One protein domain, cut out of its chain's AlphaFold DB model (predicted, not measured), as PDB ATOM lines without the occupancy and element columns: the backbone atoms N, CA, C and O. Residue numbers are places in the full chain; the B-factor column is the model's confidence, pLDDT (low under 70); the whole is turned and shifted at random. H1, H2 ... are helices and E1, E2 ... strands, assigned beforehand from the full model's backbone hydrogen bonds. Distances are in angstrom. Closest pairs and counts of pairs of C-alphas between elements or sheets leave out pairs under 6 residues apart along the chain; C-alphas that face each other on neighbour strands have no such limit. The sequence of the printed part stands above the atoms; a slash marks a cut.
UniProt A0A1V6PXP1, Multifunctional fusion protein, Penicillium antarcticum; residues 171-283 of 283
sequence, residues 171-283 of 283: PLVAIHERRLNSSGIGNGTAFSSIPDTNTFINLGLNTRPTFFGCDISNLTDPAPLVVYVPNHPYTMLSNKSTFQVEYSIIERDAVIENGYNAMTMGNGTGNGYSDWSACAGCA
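Overview. This is residues 171 to 283 of the 283 residues of the protein "Multifunctional fusion protein" of Penicillium antarcticum (UniProt A0A1V6PXP1). Little regular structure is here: a small hairpin, E1 and E2, lies near the middle of a loose web of long links, with H1 and H2 to one side, H3 and H4 to the other. Residues 241 to 250 stick out. The 113 printed residues, mostly helix by class with 45 in named elements, run H1 H2 E1 E2 H3 H4; the antiparallel sheet is E1 - E2. It is loose, radius of gyration of the C-alphas 16.7 A, spanning 48 by 36 by 24 A.

Along the chain. Find E1 at residues 210 to 212 and E2 at 226 to 228. H3, 249 to 264, runs 22.5 A from C-alpha 249 at (54.288, -37.627, -40.532). H1, 171 to 180, starts at (55.320, -9.387, -50.367); H2 is 197 to 202, H4 276 to 282.

Arrangement. Look at antiparallel E1 and E2, 156 degrees: N 210 and O 228 are 2.9 A apart, within hydrogen-bond range. E2 and H4 are only just apart, closest 8.1 A. H1 and H2 are close but not clearly touching, C-alphas of Val 173 and Thr 197 closest at 6.9 A; so are H3 and H4, Thr 264 and Ser 277 at 6.9 A. In H1, H2, H3 and H4 every O i to N i+4 pair is within range.

Size, cuts and confidence. C-alphas of Ser 183 and Ile 250 are farthest apart, 49.0 A. The printed part has no cut; H2 to E1 is a short link, the others long. Residues 186 and 218 to 221 are under pLDDT 70.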
ATOM      1  N   PRO A 171      55.512  -9.167 -48.934       88.75
ATOM      2  CA  PRO A 171      55.320  -9.387 -50.367       88.75
ATOM      3  C   PRO A 171      54.174  -8.553 -50.958       88.75
ATOM      4  O   PRO A 171      54.310  -8.024 -52.055       88.75
ATOM      5  N   LEU A 172      53.069  -8.377 -50.223       89.38
ATOM      6  CA  LEU A 172      51.950  -7.538 -50.666       89.38
ATOM      7  C   LEU A 172      52.316  -6.055 -50.661       89.38
ATOM      8  O   LEU A 172      51.953  -5.333 -51.587       89.38
ATOM      9  N   VAL A 173      53.063  -5.617 -49.646       89.81
ATOM     10  CA  VAL A 173      53.586  -4.247 -49.570       89.81
ATOM     11  C   VAL A 173      54.520  -3.972 -50.747       89.81
ATOM     12  O   VAL A 173      54.352  -2.975 -51.437       89.81
ATOM     13  N   ALA A 174      55.428  -4.898 -51.059       88.00
ATOM     14  CA  ALA A 174      56.351  -4.771 -52.182       88.00
ATOM     15  C   ALA A 174      55.625  -4.696 -53.538       88.00
ATOM     16  O   ALA A 174      56.041  -3.944 -54.417       88.00
ATOM     17  N   ILE A 175      54.525  -5.441 -53.719       86.38
ATOM     18  CA  ILE A 175      53.677  -5.329 -54.920       86.38
ATOM     19  C   ILE A 175      53.014  -3.946 -54.978       86.38
ATOM     20  O   ILE A 175      53.030  -3.299 -56.026       86.38
ATOM     21  N   HIS A 176      52.467  -3.474 -53.854       86.19
ATOM     22  CA  HIS A 176      51.844  -2.156 -53.765       86.19
ATOM     23  C   HIS A 176      52.837  -1.025 -54.080       86.19
ATOM     24  O   HIS A 176      52.530  -0.156 -54.895       86.19
ATOM     25  N   GLU A 177      54.038  -1.066 -53.501       86.62
ATOM     26  CA  GLU A 177      55.119  -0.104 -53.747       86.62
ATOM     27  C   GLU A 177      55.627  -0.165 -55.193       86.62
ATOM     28  O   GLU A 177      55.842   0.875 -55.817       86.62
ATOM     29  N   ARG A 178      55.761  -1.369 -55.769       83.94
ATOM     30  CA  ARG A 178      56.151  -1.543 -57.179       83.94
ATOM     31  C   ARG A 178      55.159  -0.878 -58.129       83.94
ATOM     32  O   ARG A 178      55.584  -0.307 -59.127       83.94
ATOM     33  N   ARG A 179      53.863  -0.939 -57.815       82.75
ATOM     34  CA  ARG A 179      52.817  -0.247 -58.577       82.75
ATOM     35  C   ARG A 179      52.948   1.271 -58.487       82.75
ATOM     36  O   ARG A 179      52.731   1.953 -59.480       82.75
ATOM     37  N   LEU A 180      53.290   1.812 -57.316       82.81
ATOM     38  CA  LEU A 180      53.446   3.262 -57.128       82.81
ATOM     39  C   LEU A 180      54.669   3.830 -57.863       82.81
ATOM     40  O   LEU A 180      54.765   5.040 -58.060       82.81
ATOM     41  N   ASN A 181      55.607   2.974 -58.267       82.50
ATOM     42  CA  ASN A 181      56.786   3.389 -59.005       82.50
ATOM     43  C   ASN A 181      56.459   3.627 -60.491       82.50
ATOM     44  O   ASN A 181      56.493   2.705 -61.309       82.50
ATOM     45  N   SER A 182      56.216   4.893 -60.843       71.19
ATOM     46  CA  SER A 182      55.894   5.341 -62.208       71.19
ATOM     47  C   SER A 182      56.990   5.073 -63.248       71.19
ATOM     48  O   SER A 182      56.721   5.131 -64.446       71.19
ATOM     49  N   SER A 183      58.222   4.790 -62.826       73.69
ATOM     50  CA  SER A 183      59.344   4.475 -63.722       73.69
ATOM     51  C   SER A 183      59.571   2.970 -63.899       73.69
ATOM     52  O   SER A 183      60.430   2.576 -64.683       73.69
ATOM     53  N   GLY A 184      58.845   2.125 -63.159       71.75
ATOM     54  CA  GLY A 184      59.001   0.672 -63.187       71.75
ATOM     55  C   GLY A 184      58.011  -0.045 -64.107       71.75
ATOM     56  O   GLY A 184      57.042   0.530 -64.597       71.75
ATOM     57  N   ILE A 185      58.211  -1.359 -64.252       72.62
ATOM     58  CA  ILE A 185      57.339  -2.286 -65.004       72.62
ATOM     59  C   ILE A 185      55.886  -2.274 -64.477       72.62
ATOM     60  O   ILE A 185      54.953  -2.628 -65.188       72.62
ATOM     61  N   GLY A 186      55.676  -1.847 -63.227       69.56
ATOM     62  CA  GLY A 186      54.355  -1.747 -62.602       69.56
ATOM     63  C   GLY A 186      53.540  -0.505 -62.983       69.56
ATOM     64  O   GLY A 186      52.402  -0.387 -62.524       69.56
ATOM     65  N   ASN A 187      54.081   0.419 -63.785       74.88
ATOM     66  CA  ASN A 187      53.377   1.647 -64.153       74.88
ATOM     67  C   ASN A 187      52.099   1.342 -64.960       74.88
ATOM     68  O   ASN A 187      52.121   0.578 -65.922       74.88
ATOM     69  N   GLY A 188      50.972   1.935 -64.559       73.81
ATOM     70  CA  GLY A 188      49.660   1.701 -65.171       73.81
ATOM     71  C   GLY A 188      48.951   0.418 -64.718       73.81
ATOM     72  O   GLY A 188      47.856   0.132 -65.200       73.81
ATOM     73  N   THR A 189      49.529  -0.351 -63.787       81.88
ATOM     74  CA  THR A 189      48.834  -1.485 -63.161       81.88
ATOM     75  C   THR A 189      48.019  -1.026 -61.955       81.88
ATOM     76  O   THR A 189      48.470  -0.212 -61.151       81.88
ATOM     77  N   ALA A 190      46.805  -1.555 -61.804       82.00
ATOM     78  CA  ALA A 190      45.968  -1.276 -60.644       82.00
ATOM     79  C   ALA A 190      46.171  -2.355 -59.574       82.00
ATOM     80  O   ALA A 190      46.125  -3.553 -59.854       82.00
ATOM     81  N   PHE A 191      46.367  -1.934 -58.326       86.00
ATOM     82  CA  PHE A 191      46.479  -2.831 -57.178       86.00
ATOM     83  C   PHE A 191      45.719  -2.266 -55.979       86.00
ATOM     84  O   PHE A 191      45.451  -1.064 -55.902       86.00
ATOM     85  N   SER A 192      45.350  -3.117 -55.027       88.19
ATOM     86  CA  SER A 192      44.674  -2.655 -53.815       88.19
ATOM     87  C   SER A 192      45.614  -1.834 -52.923       88.19
ATOM     88  O   SER A 192      46.842  -1.952 -52.999       88.19
ATOM     89  N   SER A 193      45.051  -0.945 -52.103       87.12
ATOM     90  CA  SER A 193      45.833  -0.212 -51.103       87.12
ATOM     91  C   SER A 193      46.251  -1.167 -49.985       87.12
ATOM     92  O   SER A 193      45.387  -1.771 -49.348       87.12
ATOM     93  N   ILE A 194      47.561  -1.340 -49.788       89.69
ATOM     94  CA  ILE A 194      48.126  -2.210 -48.752       89.69
ATOM     95  C   ILE A 194      48.919  -1.325 -47.784       89.69
ATOM     96  O   ILE A 194      49.751  -0.543 -48.243       89.69
ATOM     97  N   PRO A 195      48.684  -1.427 -46.465       90.38
ATOM     98  CA  PRO A 195      49.440  -0.666 -45.477       90.38
ATOM     99  C   PRO A 195      50.891  -1.155 -45.374       90.38
ATOM    100  O   PRO A 195      51.212  -2.268 -45.783       90.38
ATOM    101  N   ASP A 196      51.765  -0.356 -44.765       89.94
ATOM    102  CA  ASP A 196      53.149  -0.751 -44.497       89.94
ATOM    103  C   ASP A 196      53.245  -1.987 -43.581       89.94
ATOM    104  O   ASP A 196      52.308  -2.347 -42.867       89.94
ATOM    105  N   THR A 197      54.417  -2.630 -43.553       89.56
ATOM    106  CA  THR A 197      54.646  -3.869 -42.784       89.56
ATOM    107  C   THR A 197      54.361  -3.721 -41.284       89.56
ATOM    108  O   THR A 197      53.844  -4.653 -40.666       89.56
ATOM    109  N   ASN A 198      54.686  -2.578 -40.673       89.19
ATOM    110  CA  ASN A 198      54.486  -2.400 -39.233       89.19
ATOM    111  C   ASN A 198      52.999  -2.234 -38.928       89.19
ATOM    112  O   ASN A 198      52.481  -2.879 -38.016       89.19
ATOM    113  N   THR A 199      52.298  -1.431 -39.724       91.38
ATOM    114  CA  THR A 199      50.844  -1.275 -39.627       91.38
ATOM    115  C   THR A 199      50.122  -2.595 -39.894       91.38
ATOM    116  O   THR A 199      49.194  -2.941 -39.163       91.38
ATOM    117  N   PHE A 200      50.587  -3.385 -40.865       92.06
ATOM    118  CA  PHE A 200      50.046  -4.709 -41.177       92.06
ATOM    119  C   PHE A 200      50.049  -5.641 -39.953       92.06
ATOM    120  O   PHE A 200      49.039  -6.277 -39.643       92.06
ATOM    121  N   ILE A 201      51.171  -5.680 -39.227       91.06
ATOM    122  CA  ILE A 201      51.334  -6.495 -38.015       91.06
ATOM    123  C   ILE A 201      50.555  -5.896 -36.838       91.06
ATOM    124  O   ILE A 201      49.863  -6.628 -36.133       91.06
ATOM    125  N   ASN A 202      50.611  -4.575 -36.635       92.56
ATOM    126  CA  ASN A 202      49.935  -3.898 -35.521       92.56
ATOM    127  C   ASN A 202      48.406  -4.018 -35.595       92.56
ATOM    128  O   ASN A 202      47.744  -4.144 -34.568       92.56
ATOM    129  N   LEU A 203      47.841  -4.020 -36.804       91.19
ATOM    130  CA  LEU A 203      46.414  -4.267 -37.037       91.19
ATOM    131  C   LEU A 203      46.045  -5.761 -36.954       91.19
ATOM    132  O   LEU A 203      44.864  -6.122 -37.039       91.19
ATOM    133  N   GLY A 204      47.034  -6.644 -36.799       89.81
ATOM    134  CA  GLY A 204      46.858  -8.093 -36.767       89.81
ATOM    135  C   GLY A 204      46.369  -8.672 -38.094       89.81
ATOM    136  O   GLY A 204      45.674  -9.683 -38.093       89.81
ATOM    137  N   LEU A 205      46.680  -8.044 -39.234       91.19
ATOM    138  CA  LEU A 205      46.291  -8.564 -40.556       91.19
ATOM    139  C   LEU A 205      47.054  -9.850 -40.915       91.19
ATOM    140  O   LEU A 205      46.694 -10.566 -41.839       91.19
ATOM    141  N   ASN A 206      48.106 -10.167 -40.162       91.12
ATOM    142  CA  ASN A 206      48.872 -11.401 -40.273       91.12
ATOM    143  C   ASN A 206      48.336 -12.557 -39.415       91.12
ATOM    144  O   ASN A 206      48.903 -13.648 -39.469       91.12
ATOM    145  N   THR A 207      47.284 -12.344 -38.619       88.88
ATOM    146  CA  THR A 207      46.703 -13.390 -37.759       88.88
ATOM    147  C   THR A 207      45.372 -13.931 -38.256       88.88
ATOM    148  O   THR A 207      44.857 -14.912 -37.721       88.88
ATOM    149  N   ARG A 208      44.818 -13.312 -39.296       88.00
ATOM    150  CA  ARG A 208      43.503 -13.623 -39.848       88.00
ATOM    151  C   ARG A 208      43.467 -13.328 -41.345       88.00
ATOM    152  O   ARG A 208      44.250 -12.498 -41.800       88.00
ATOM    153  N   PRO A 209      42.559 -13.952 -42.101       89.38
ATOM    154  CA  PRO A 209      42.298 -13.565 -43.469       89.38
ATOM    155  C   PRO A 209      41.791 -12.123 -43.570       89.38
ATOM    156  O   PRO A 209      40.999 -11.669 -42.738       89.38
ATOM    157  N   THR A 210      42.237 -11.396 -44.591       89.38
ATOM    158  CA  THR A 210      41.895  -9.981 -44.785       89.38
ATOM    159  C   THR A 210      41.630  -9.672 -46.247       89.38
ATOM    160  O   THR A 210      42.407 -10.067 -47.116       89.38
ATOM    161  N   PHE A 211      40.566  -8.915 -46.506       89.69
ATOM    162  CA  PHE A 211      40.251  -8.389 -47.828       89.69
ATOM    163  C   PHE A 211      40.830  -6.985 -47.994       89.69
ATOM    164  O   PHE A 211      40.639  -6.121 -47.137       89.69
ATOM    165  N   PHE A 212      41.495  -6.746 -49.117       89.94
ATOM    166  CA  PHE A 212      41.960  -5.428 -49.535       89.94
ATOM    167  C   PHE A 212      41.241  -5.016 -50.814       89.94
ATOM    168  O   PHE A 212      41.064  -5.840 -51.707       89.94
ATOM    169  N   GLY A 213      40.846  -3.743 -50.904       84.56
ATOM    170  CA  GLY A 213      40.129  -3.211 -52.070       84.56
ATOM    171  C   GLY A 213      38.603  -3.229 -51.965       84.56
ATOM    172  O   GLY A 213      37.933  -3.021 -52.967       84.56
ATOM    173  N   CYS A 214      38.030  -3.455 -50.777       77.69
ATOM    174  CA  CYS A 214      36.576  -3.383 -50.583       77.69
ATOM    175  C   CYS A 214      36.021  -1.952 -50.659       77.69
ATOM    176  O   CYS A 214      34.848  -1.762 -50.972       77.69
ATOM    177  N   ASP A 215      36.842  -0.948 -50.345       76.75
ATOM    178  CA  ASP A 215      36.408   0.443 -50.287       76.75
ATOM    179  C   ASP A 215      36.690   1.165 -51.608       76.75
ATOM    180  O   ASP A 215      37.797   1.638 -51.865       76.75
ATOM    181  N   ILE A 216      35.647   1.259 -52.434       73.06
ATOM    182  CA  ILE A 216      35.651   1.928 -53.744       73.06
ATOM    183  C   ILE A 216      36.036   3.409 -53.615       73.06
ATOM    184  O   ILE A 216      36.607   3.975 -54.541       73.06
ATOM    185  N   SER A 217      35.767   4.037 -52.466       70.81
ATOM    186  CA  SER A 217      36.068   5.457 -52.255       70.81
ATOM    187  C   SER A 217      37.557   5.740 -52.031       70.81
ATOM    188  O   SER A 217      38.020   6.842 -52.317       70.81
ATOM    189  N   ASN A 218      38.317   4.736 -51.588       68.19
ATOM    190  CA  ASN A 218      39.758   4.818 -51.342       68.19
ATOM    191  C   ASN A 218      40.599   4.244 -52.500       68.19
ATOM    192  O   ASN A 218      41.811   4.058 -52.366       68.19
ATOM    193  N   LEU A 219      39.961   3.954 -53.636       68.62
ATOM    194  CA  LEU A 219      40.590   3.403 -54.828       68.62
ATOM    195  C   LEU A 219      40.759   4.498 -55.885       68.62
ATOM    196  O   LEU A 219      39.789   5.005 -56.438       68.62
ATOM    197  N   THR A 220      42.010   4.862 -56.164       66.88
ATOM    198  CA  THR A 220      42.357   5.825 -57.223       66.88
ATOM    199  C   THR A 220      42.153   5.228 -58.620       66.88
ATOM    200  O   THR A 220      41.788   5.945 -59.543       66.88
ATOM    201  N   ASP A 221      42.311   3.906 -58.737       68.50
ATOM    202  CA  ASP A 221      42.167   3.112 -59.960       68.50
ATOM    203  C   ASP A 221      41.295   1.872 -59.685       68.50
ATOM    204  O   ASP A 221      41.251   1.410 -58.538       68.50
ATOM    205  N   PRO A 222      40.631   1.280 -60.700       73.31
ATOM    206  CA  PRO A 222      39.897   0.023 -60.553       73.31
ATOM    207  C   PRO A 222      40.858  -1.126 -60.214       73.31
ATOM    208  O   PRO A 222      41.405  -1.794 -61.091       73.31
ATOM    209  N   ALA A 223      41.089  -1.340 -58.921       80.75
ATOM    210  CA  ALA A 223      41.964  -2.385 -58.414       80.75
ATOM    211  C   ALA A 223      41.220  -3.711 -58.201       80.75
ATOM    212  O   ALA A 223      40.030  -3.709 -57.877       80.75
ATOM    213  N   PRO A 224      41.923  -4.852 -58.308       85.25
ATOM    214  CA  PRO A 224      41.366  -6.140 -57.926       85.25
ATOM    215  C   PRO A 224      41.181  -6.234 -56.407       85.25
ATOM    216  O   PRO A 224      42.007  -5.735 -55.633       85.25
ATOM    217  N   LEU A 225      40.134  -6.949 -55.996       87.31
ATOM    218  CA  LEU A 225      39.972  -7.416 -54.623       87.31
ATOM    219  C   LEU A 225      41.088  -8.422 -54.316       87.31
ATOM    220  O   LEU A 225      41.255  -9.409 -55.031       87.31
ATOM    221  N   VAL A 226      41.864  -8.174 -53.263       89.25
ATOM    222  CA  VAL A 226      42.945  -9.073 -52.839       89.25
ATOM    223  C   VAL A 226      42.560  -9.726 -51.525       89.25
ATOM    224  O   VAL A 226      42.379  -9.046 -50.516       89.25
ATOM    225  N   VAL A 227      42.470 -11.053 -51.538       91.00
ATOM    226  CA  VAL A 227      42.248 -11.861 -50.338       91.00
ATOM    227  C   VAL A 227      43.596 -12.363 -49.842       91.00
ATOM    228  O   VAL A 227      44.264 -13.152 -50.509       91.00
ATOM    229  N   TYR A 228      44.010 -11.898 -48.671       91.19
ATOM    230  CA  TYR A 228      45.215 -12.386 -48.019       91.19
ATOM    231  C   TYR A 228      44.850 -13.405 -46.951       91.19
ATOM    232  O   TYR A 228      44.076 -13.092 -46.052       91.19
ATOM    233  N   VAL A 229      45.430 -14.602 -47.034       91.50
ATOM    234  CA  VAL A 229      45.275 -15.655 -46.027       91.50
ATOM    235  C   VAL A 229      46.648 -15.958 -45.425       91.50
ATOM    236  O   VAL A 229      47.482 -16.574 -46.094       91.50
ATOM    237  N   PRO A 230      46.934 -15.512 -44.189       90.69
ATOM    238  CA  PRO A 230      48.208 -15.794 -43.548       90.69
ATOM    239  C   PRO A 230      48.272 -17.233 -43.035       90.69
ATOM    240  O   PRO A 230      47.306 -17.773 -42.496       90.69
ATOM    241  N   ASN A 231      49.466 -17.821 -43.098       89.75
ATOM    242  CA  ASN A 231      49.780 -19.048 -42.375       89.75
ATOM    243  C   ASN A 231      50.014 -18.733 -40.882       89.75
ATOM    244  O   ASN A 231      51.149 -18.555 -40.441       89.75
ATOM    245  N   HIS A 232      48.922 -18.597 -40.133       89.19
ATOM    246  CA  HIS A 232      48.891 -18.334 -38.690       89.19
ATOM    247  C   HIS A 232      48.538 -19.625 -37.916       89.19
ATOM    248  O   HIS A 232      47.895 -20.508 -38.492       89.19
ATOM    249  N   PRO A 233      48.934 -19.795 -36.639       90.62
ATOM    250  CA  PRO A 233      48.603 -21.002 -35.898       90.62
ATOM    251  C   PRO A 233      47.149 -20.987 -35.412       90.62
ATOM    252  O   PRO A 233      46.697 -20.036 -34.776       90.62
ATOM    253  N   TYR A 234      46.450 -22.082 -35.692       88.50
ATOM    254  CA  TYR A 234      45.117 -22.439 -35.207       88.50
ATOM    255  C   TYR A 234      45.214 -23.644 -34.272       88.50
ATOM    256  O   TYR A 234      44.850 -23.558 -33.103       88.50
ATOM    257  N   THR A 235      45.748 -24.755 -34.781       90.00
ATOM    258  CA  THR A 235      45.925 -26.015 -34.040       90.00
ATOM    259  C   THR A 235      47.391 -26.350 -33.818       90.00
ATOM    260  O   THR A 235      47.733 -26.962 -32.808       90.00
ATOM    261  N   MET A 236      48.271 -25.922 -34.729       90.69
ATOM    262  CA  MET A 236      49.700 -26.208 -34.672       90.69
ATOM    263  C   MET A 236      50.532 -24.996 -35.094       90.69
ATOM    264  O   MET A 236      50.134 -24.204 -35.947       90.69
ATOM    265  N   LEU A 237      51.727 -24.860 -34.515       90.81
ATOM    266  CA  LEU A 237      52.693 -23.843 -34.927       90.81
ATOM    267  C   LEU A 237      53.291 -24.199 -36.298       90.81
ATOM    268  O   LEU A 237      54.041 -25.169 -36.433       90.81
ATOM    269  N   SER A 238      52.961 -23.396 -37.307       88.00
ATOM    270  CA  SER A 238      53.385 -23.561 -38.702       88.00
ATOM    271  C   SER A 238      54.573 -22.673 -39.102       88.00
ATOM    272  O   SER A 238      54.890 -22.553 -40.285       88.00
ATOM    273  N   ASN A 239      55.272 -22.087 -38.126       89.50
ATOM    274  CA  ASN A 239      56.464 -21.251 -38.298       89.50
ATOM    275  C   ASN A 239      57.728 -22.073 -38.624       89.50
ATOM    276  O   ASN A 239      58.763 -21.972 -37.958       89.50
ATOM    277  N   LYS A 240      57.633 -22.925 -39.647       88.38
ATOM    278  CA  LYS A 240      58.716 -23.803 -40.097       88.38
ATOM    279  C   LYS A 240      59.758 -23.033 -40.898       88.38
ATOM    280  O   LYS A 240      59.466 -22.014 -41.519       88.38
ATOM    281  N   SER A 241      60.997 -23.511 -40.841       85.06
ATOM    282  CA  SER A 241      62.096 -22.923 -41.605       85.06
ATOM    283  C   SER A 241      62.000 -23.337 -43.068       85.06
ATOM    284  O   SER A 241      61.780 -24.509 -43.361       85.06
ATOM    285  N   THR A 242      62.271 -22.410 -43.988       82.19
ATOM    286  CA  THR A 242      62.391 -22.703 -45.427       82.19
ATOM    287  C   THR A 242      63.456 -23.765 -45.723       82.19
ATOM    288  O   THR A 242      63.364 -24.473 -46.719       82.19
ATOM    289  N   PHE A 243      64.462 -23.907 -44.854       85.06
ATOM    290  CA  PHE A 243      65.545 -24.883 -45.020       85.06
ATOM    291  C   PHE A 243      65.230 -26.264 -44.427       85.06
ATOM    292  O   PHE A 243      66.029 -27.188 -44.572       85.06
ATOM    293  N   GLN A 244      64.091 -26.423 -43.748       82.94
ATOM    294  CA  GLN A 244      63.670 -27.714 -43.221       82.94
ATOM    295  C   GLN A 244      62.928 -28.492 -44.314       82.94
ATOM    296  O   GLN A 244      61.795 -28.169 -44.669       82.94
ATOM    297  N   VAL A 245      63.586 -29.528 -44.836       86.69
ATOM    298  CA  VAL A 245      63.059 -30.395 -45.906       86.69
ATOM    299  C   VAL A 245      62.483 -31.715 -45.392       86.69
ATOM    300  O   VAL A 245      61.827 -32.429 -46.144       86.69
ATOM    301  N   GLU A 246      62.703 -32.036 -44.116       88.81
ATOM    302  CA  GLU A 246      62.240 -33.269 -43.482       88.81
ATOM    303  C   GLU A 246      61.319 -32.957 -42.296       88.81
ATOM    304  O   GLU A 246      61.619 -32.106 -41.451       88.81
ATOM    305  N   TYR A 247      60.188 -33.663 -42.248       88.88
ATOM    306  CA  TYR A 247      59.156 -33.535 -41.222       88.88
ATOM    307  C   TYR A 247      58.683 -34.921 -40.799       88.88
ATOM    308  O   TYR A 247      58.574 -35.830 -41.626       88.88
ATOM    309  N   SER A 248      58.327 -35.071 -39.523       94.62
ATOM    310  CA  SER A 248      57.602 -36.269 -39.096       94.62
ATOM    311  C   SER A 248      56.199 -36.289 -39.718       94.62
ATOM    312  O   SER A 248      55.613 -35.240 -39.983       94.62
ATOM    313  N   ILE A 249      55.632 -37.479 -39.938       94.19
ATOM    314  CA  ILE A 249      54.288 -37.627 -40.532       94.19
ATOM    315  C   ILE A 249      53.236 -36.881 -39.700       94.19
ATOM    316  O   ILE A 249      52.419 -36.154 -40.252       94.19
ATOM    317  N   ILE A 250      53.318 -36.994 -38.371       93.44
ATOM    318  CA  ILE A 250      52.400 -36.332 -37.435       93.44
ATOM    319  C   ILE A 250      52.506 -34.807 -37.557       93.44
ATOM    320  O   ILE A 250      51.498 -34.114 -37.605       93.44
ATOM    321  N   GLU A 251      53.726 -34.277 -37.632       91.88
ATOM    322  CA  GLU A 251      53.961 -32.840 -37.779       91.88
ATOM    323  C   GLU A 251      53.482 -32.315 -39.133       91.88
ATOM    324  O   GLU A 251      52.845 -31.265 -39.189       91.88
ATOM    325  N   ARG A 252      53.750 -33.052 -40.216       92.38
ATOM    326  CA  ARG A 252      53.260 -32.730 -41.560       92.38
ATOM    327  C   ARG A 252      51.736 -32.649 -41.569       92.38
ATOM    328  O   ARG A 252      51.187 -31.651 -42.029       92.38
ATOM    329  N   ASP A 253      51.071 -33.676 -41.050       94.88
ATOM    330  CA  ASP A 253      49.610 -33.762 -41.049       94.88
ATOM    331  C   ASP A 253      49.002 -32.663 -40.165       94.88
ATOM    332  O   ASP A 253      48.060 -31.996 -40.589       94.88
ATOM    333  N   ALA A 254      49.613 -32.365 -39.013       93.81
ATOM    334  CA  ALA A 254      49.193 -31.266 -38.143       93.81
ATOM    335  C   ALA A 254      49.362 -29.881 -38.797       93.81
ATOM    336  O   ALA A 254      48.521 -29.002 -38.610       93.81
ATOM    337  N   VAL A 255      50.427 -29.658 -39.578       91.94
ATOM    338  CA  VAL A 255      50.616 -28.402 -40.327       91.94
ATOM    339  C   VAL A 255      49.606 -28.283 -41.475       91.94
ATOM    340  O   VAL A 255      49.086 -27.192 -41.710       91.94
ATOM    341  N   ILE A 256      49.284 -29.384 -42.160       92.56
ATOM    342  CA  ILE A 256      48.246 -29.411 -43.205       92.56
ATOM    343  C   ILE A 256      46.870 -29.113 -42.600       92.56
ATOM    344  O   ILE A 256      46.143 -28.262 -43.113       92.56
ATOM    345  N   GLU A 257      46.533 -29.759 -41.484       92.94
ATOM    346  CA  GLU A 257      45.289 -29.511 -40.754       92.94
ATOM    347  C   GLU A 257      45.214 -28.063 -40.251       92.94
ATOM    348  O   GLU A 257      44.175 -27.410 -40.363       92.94
ATOM    349  N   ASN A 258      46.333 -27.503 -39.787       93.00
ATOM    350  CA  ASN A 258      46.417 -26.088 -39.445       93.00
ATOM    351  C   ASN A 258      46.115 -25.180 -40.649       93.00
ATOM    352  O   ASN A 258      45.391 -24.198 -40.505       93.00
ATOM    353  N   GLY A 259      46.632 -25.512 -41.837       91.50
ATOM    354  CA  GLY A 259      46.336 -24.789 -43.077       91.50
ATOM    355  C   GLY A 259      44.857 -24.865 -43.471       91.50
ATOM    356  O   GLY A 259      44.269 -23.852 -43.853       91.50
ATOM    357  N   TYR A 260      44.228 -26.030 -43.304       90.75
ATOM    358  CA  TYR A 260      42.782 -26.192 -43.487       90.75
ATOM    359  C   TYR A 260      41.984 -25.313 -42.513       90.75
ATOM    360  O   TYR A 260      41.056 -24.605 -42.918       90.75
ATOM    361  N   ASN A 261      42.375 -25.294 -41.239       90.00
ATOM    362  CA  ASN A 261      41.742 -24.448 -40.229       90.00
ATOM    363  C   ASN A 261      41.963 -22.955 -40.514       90.00
ATOM    364  O   ASN A 261      41.045 -22.164 -40.312       90.00
ATOM    365  N   ALA A 262      43.116 -22.570 -41.066       88.62
ATOM    366  CA  ALA A 262      43.368 -21.200 -41.503       88.62
ATOM    367  C   ALA A 262      42.476 -20.772 -42.676       88.62
ATOM    368  O   ALA A 262      41.942 -19.664 -42.667       88.62
ATOM    369  N   MET A 263      42.258 -21.657 -43.652       88.00
ATOM    370  CA  MET A 263      41.387 -21.392 -44.803       88.00
ATOM    371  C   MET A 263      39.900 -21.386 -44.453       88.00
ATOM    372  O   MET A 263      39.126 -20.675 -45.085       88.00
ATOM    373  N   THR A 264      39.483 -22.173 -43.465       87.88
ATOM    374  CA  THR A 264      38.073 -22.282 -43.053       87.88
ATOM    375  C   THR A 264      37.728 -21.424 -41.839       87.88
ATOM    376  O   THR A 264      36.587 -21.465 -41.380       87.88
ATOM    377  N   MET A 265      38.684 -20.655 -41.307       86.56
ATOM    378  CA  MET A 265      38.534 -19.924 -40.042       86.56
ATOM    379  C   MET A 265      38.073 -20.831 -38.888       86.56
ATOM    380  O   MET A 265      37.190 -20.471 -38.107       86.56
ATOM    381  N   GLY A 266      38.648 -22.034 -38.816       86.12
ATOM    382  CA  GLY A 266      38.239 -23.085 -37.887       86.12
ATOM    383  C   GLY A 266      36.785 -23.496 -38.106       86.12
ATOM    384  O   GLY A 266      35.998 -23.462 -37.171       86.12
ATOM    385  N   ASN A 267      36.397 -23.824 -39.342       84.44
ATOM    386  CA  ASN A 267      35.003 -24.128 -39.694       84.44
ATOM    387  C   ASN A 267      34.003 -23.019 -39.278       84.44
ATOM    388  O   ASN A 267      32.930 -23.295 -38.742       84.44
ATOM    389  N   GLY A 268      34.385 -21.752 -39.467       79.25
ATOM    390  CA  GLY A 268      33.557 -20.589 -39.129       79.25
ATOM    391  C   GLY A 268      33.356 -20.348 -37.627       79.25
ATOM    392  O   GLY A 268      32.553 -19.494 -37.257       79.25
ATOM    393  N   THR A 269      34.068 -21.054 -36.741       81.31
ATOM    394  CA  THR A 269      33.957 -20.835 -35.287       81.31
ATOM    395  C   THR A 269      34.797 -19.655 -34.792       81.31
ATOM    396  O   THR A 269      34.767 -19.335 -33.604       81.31
ATOM    397  N   GLY A 270      35.577 -19.014 -35.666       75.06
ATOM    398  CA  GLY A 270      36.314 -17.796 -35.341       75.06
ATOM    399  C   GLY A 270      35.378 -16.639 -34.974       75.06
ATOM    400  O   GLY A 270      34.431 -16.335 -35.699       75.06
ATOM    401  N   ASN A 271      35.657 -15.960 -33.858       73.81
ATOM    402  CA  ASN A 271      34.868 -14.817 -33.390       73.81
ATOM    403  C   ASN A 271      34.760 -13.732 -34.474       73.81
ATOM    404  O   ASN A 271      35.767 -13.132 -34.839       73.81
ATOM    405  N   GLY A 272      33.541 -13.463 -34.954       75.44
ATOM    406  CA  GLY A 272      33.276 -12.456 -35.990       75.44
ATOM    407  C   GLY A 272      33.466 -12.935 -37.436       75.44
ATOM    408  O   GLY A 272      33.436 -12.105 -38.339       75.44
ATOM    409  N   TYR A 273      33.644 -14.243 -37.661       78.31
ATOM    410  CA  TYR A 273      33.950 -14.821 -38.978       78.31
ATOM    411  C   TYR A 273      33.079 -16.038 -39.344       78.31
ATOM    412  O   TYR A 273      33.501 -16.875 -40.140       78.31
ATOM    413  N   SER A 274      31.856 -16.133 -38.808       83.12
ATOM    414  CA  SER A 274      30.896 -17.202 -39.156       83.12
ATOM    415  C   SER A 274      30.569 -17.249 -40.648       83.12
ATOM    416  O   SER A 274      30.376 -18.322 -41.213       83.12
ATOM    417  N   ASP A 275      30.572 -16.082 -41.291       86.06
ATOM    418  CA  ASP A 275      30.174 -15.918 -42.688       86.06
ATOM    419  C   ASP A 275      31.385 -15.951 -43.633       86.06
ATOM    420  O   ASP A 275      31.258 -15.668 -44.823       86.06
ATOM    421  N   TRP A 276      32.574 -16.307 -43.127       86.44
ATOM    422  CA  TRP A 276      33.816 -16.315 -43.903       86.44
ATOM    423  C   TRP A 276      33.708 -17.146 -45.185       86.44
ATOM    424  O   TRP A 276      34.145 -16.690 -46.237       86.44
ATOM    425  N   SER A 277      33.089 -18.328 -45.130       85.25
ATOM    426  CA  SER A 277      32.900 -19.182 -46.310       85.25
ATOM    427  C   SER A 277      32.036 -18.516 -47.386       85.25
ATOM    428  O   SER A 277      32.321 -18.657 -48.574       85.25
ATOM    429  N   ALA A 278      31.022 -17.744 -46.983       87.12
ATOM    430  CA  ALA A 278      30.204 -16.958 -47.897       87.12
ATOM    431  C   ALA A 278      30.992 -15.763 -48.457       87.12
ATOM    432  O   ALA A 278      31.011 -15.563 -49.668       87.12
ATOM    433  N   CYS A 279      31.703 -15.014 -47.605       85.69
ATOM    434  CA  CYS A 279      32.539 -13.885 -48.029       85.69
ATOM    435  C   CYS A 279      33.643 -14.311 -49.003       85.69
ATOM    436  O   CYS A 279      33.848 -13.651 -50.016       85.69
ATOM    437  N   ALA A 280      34.322 -15.424 -48.721       86.38
ATOM    438  CA  ALA A 280      35.349 -15.989 -49.586       86.38
ATOM    439  C   ALA A 280      34.777 -16.488 -50.921       86.38
ATOM    440  O   ALA A 280      35.469 -16.420 -51.926       86.38
ATOM    441  N   GLY A 281      33.523 -16.960 -50.950       85.25
ATOM    442  CA  GLY A 281      32.839 -17.341 -52.189       85.25
ATOM    443  C   GLY A 281      32.318 -16.160 -53.018       85.25
ATOM    444  O   GLY A 281      32.065 -16.322 -54.210       85.25
ATOM    445  N   CYS A 282      32.123 -14.989 -52.405       83.00
ATOM    446  CA  CYS A 282      31.726 -13.761 -53.101       83.00
ATOM    447  C   CYS A 282      32.904 -12.977 -53.694       83.00
ATOM    448  O   CYS A 282      32.673 -12.124 -54.552       83.00
ATOM    449  N   ALA A 283      34.113 -13.218 -53.187       75.00
ATOM    450  CA  ALA A 283      35.354 -12.612 -53.651       75.00
ATOM    451  C   ALA A 283      35.857 -13.261 -54.946       75.00
ATOM    452  O   ALA A 283      36.377 -12.501 -55.793       75.00
TER     453      ALA A 283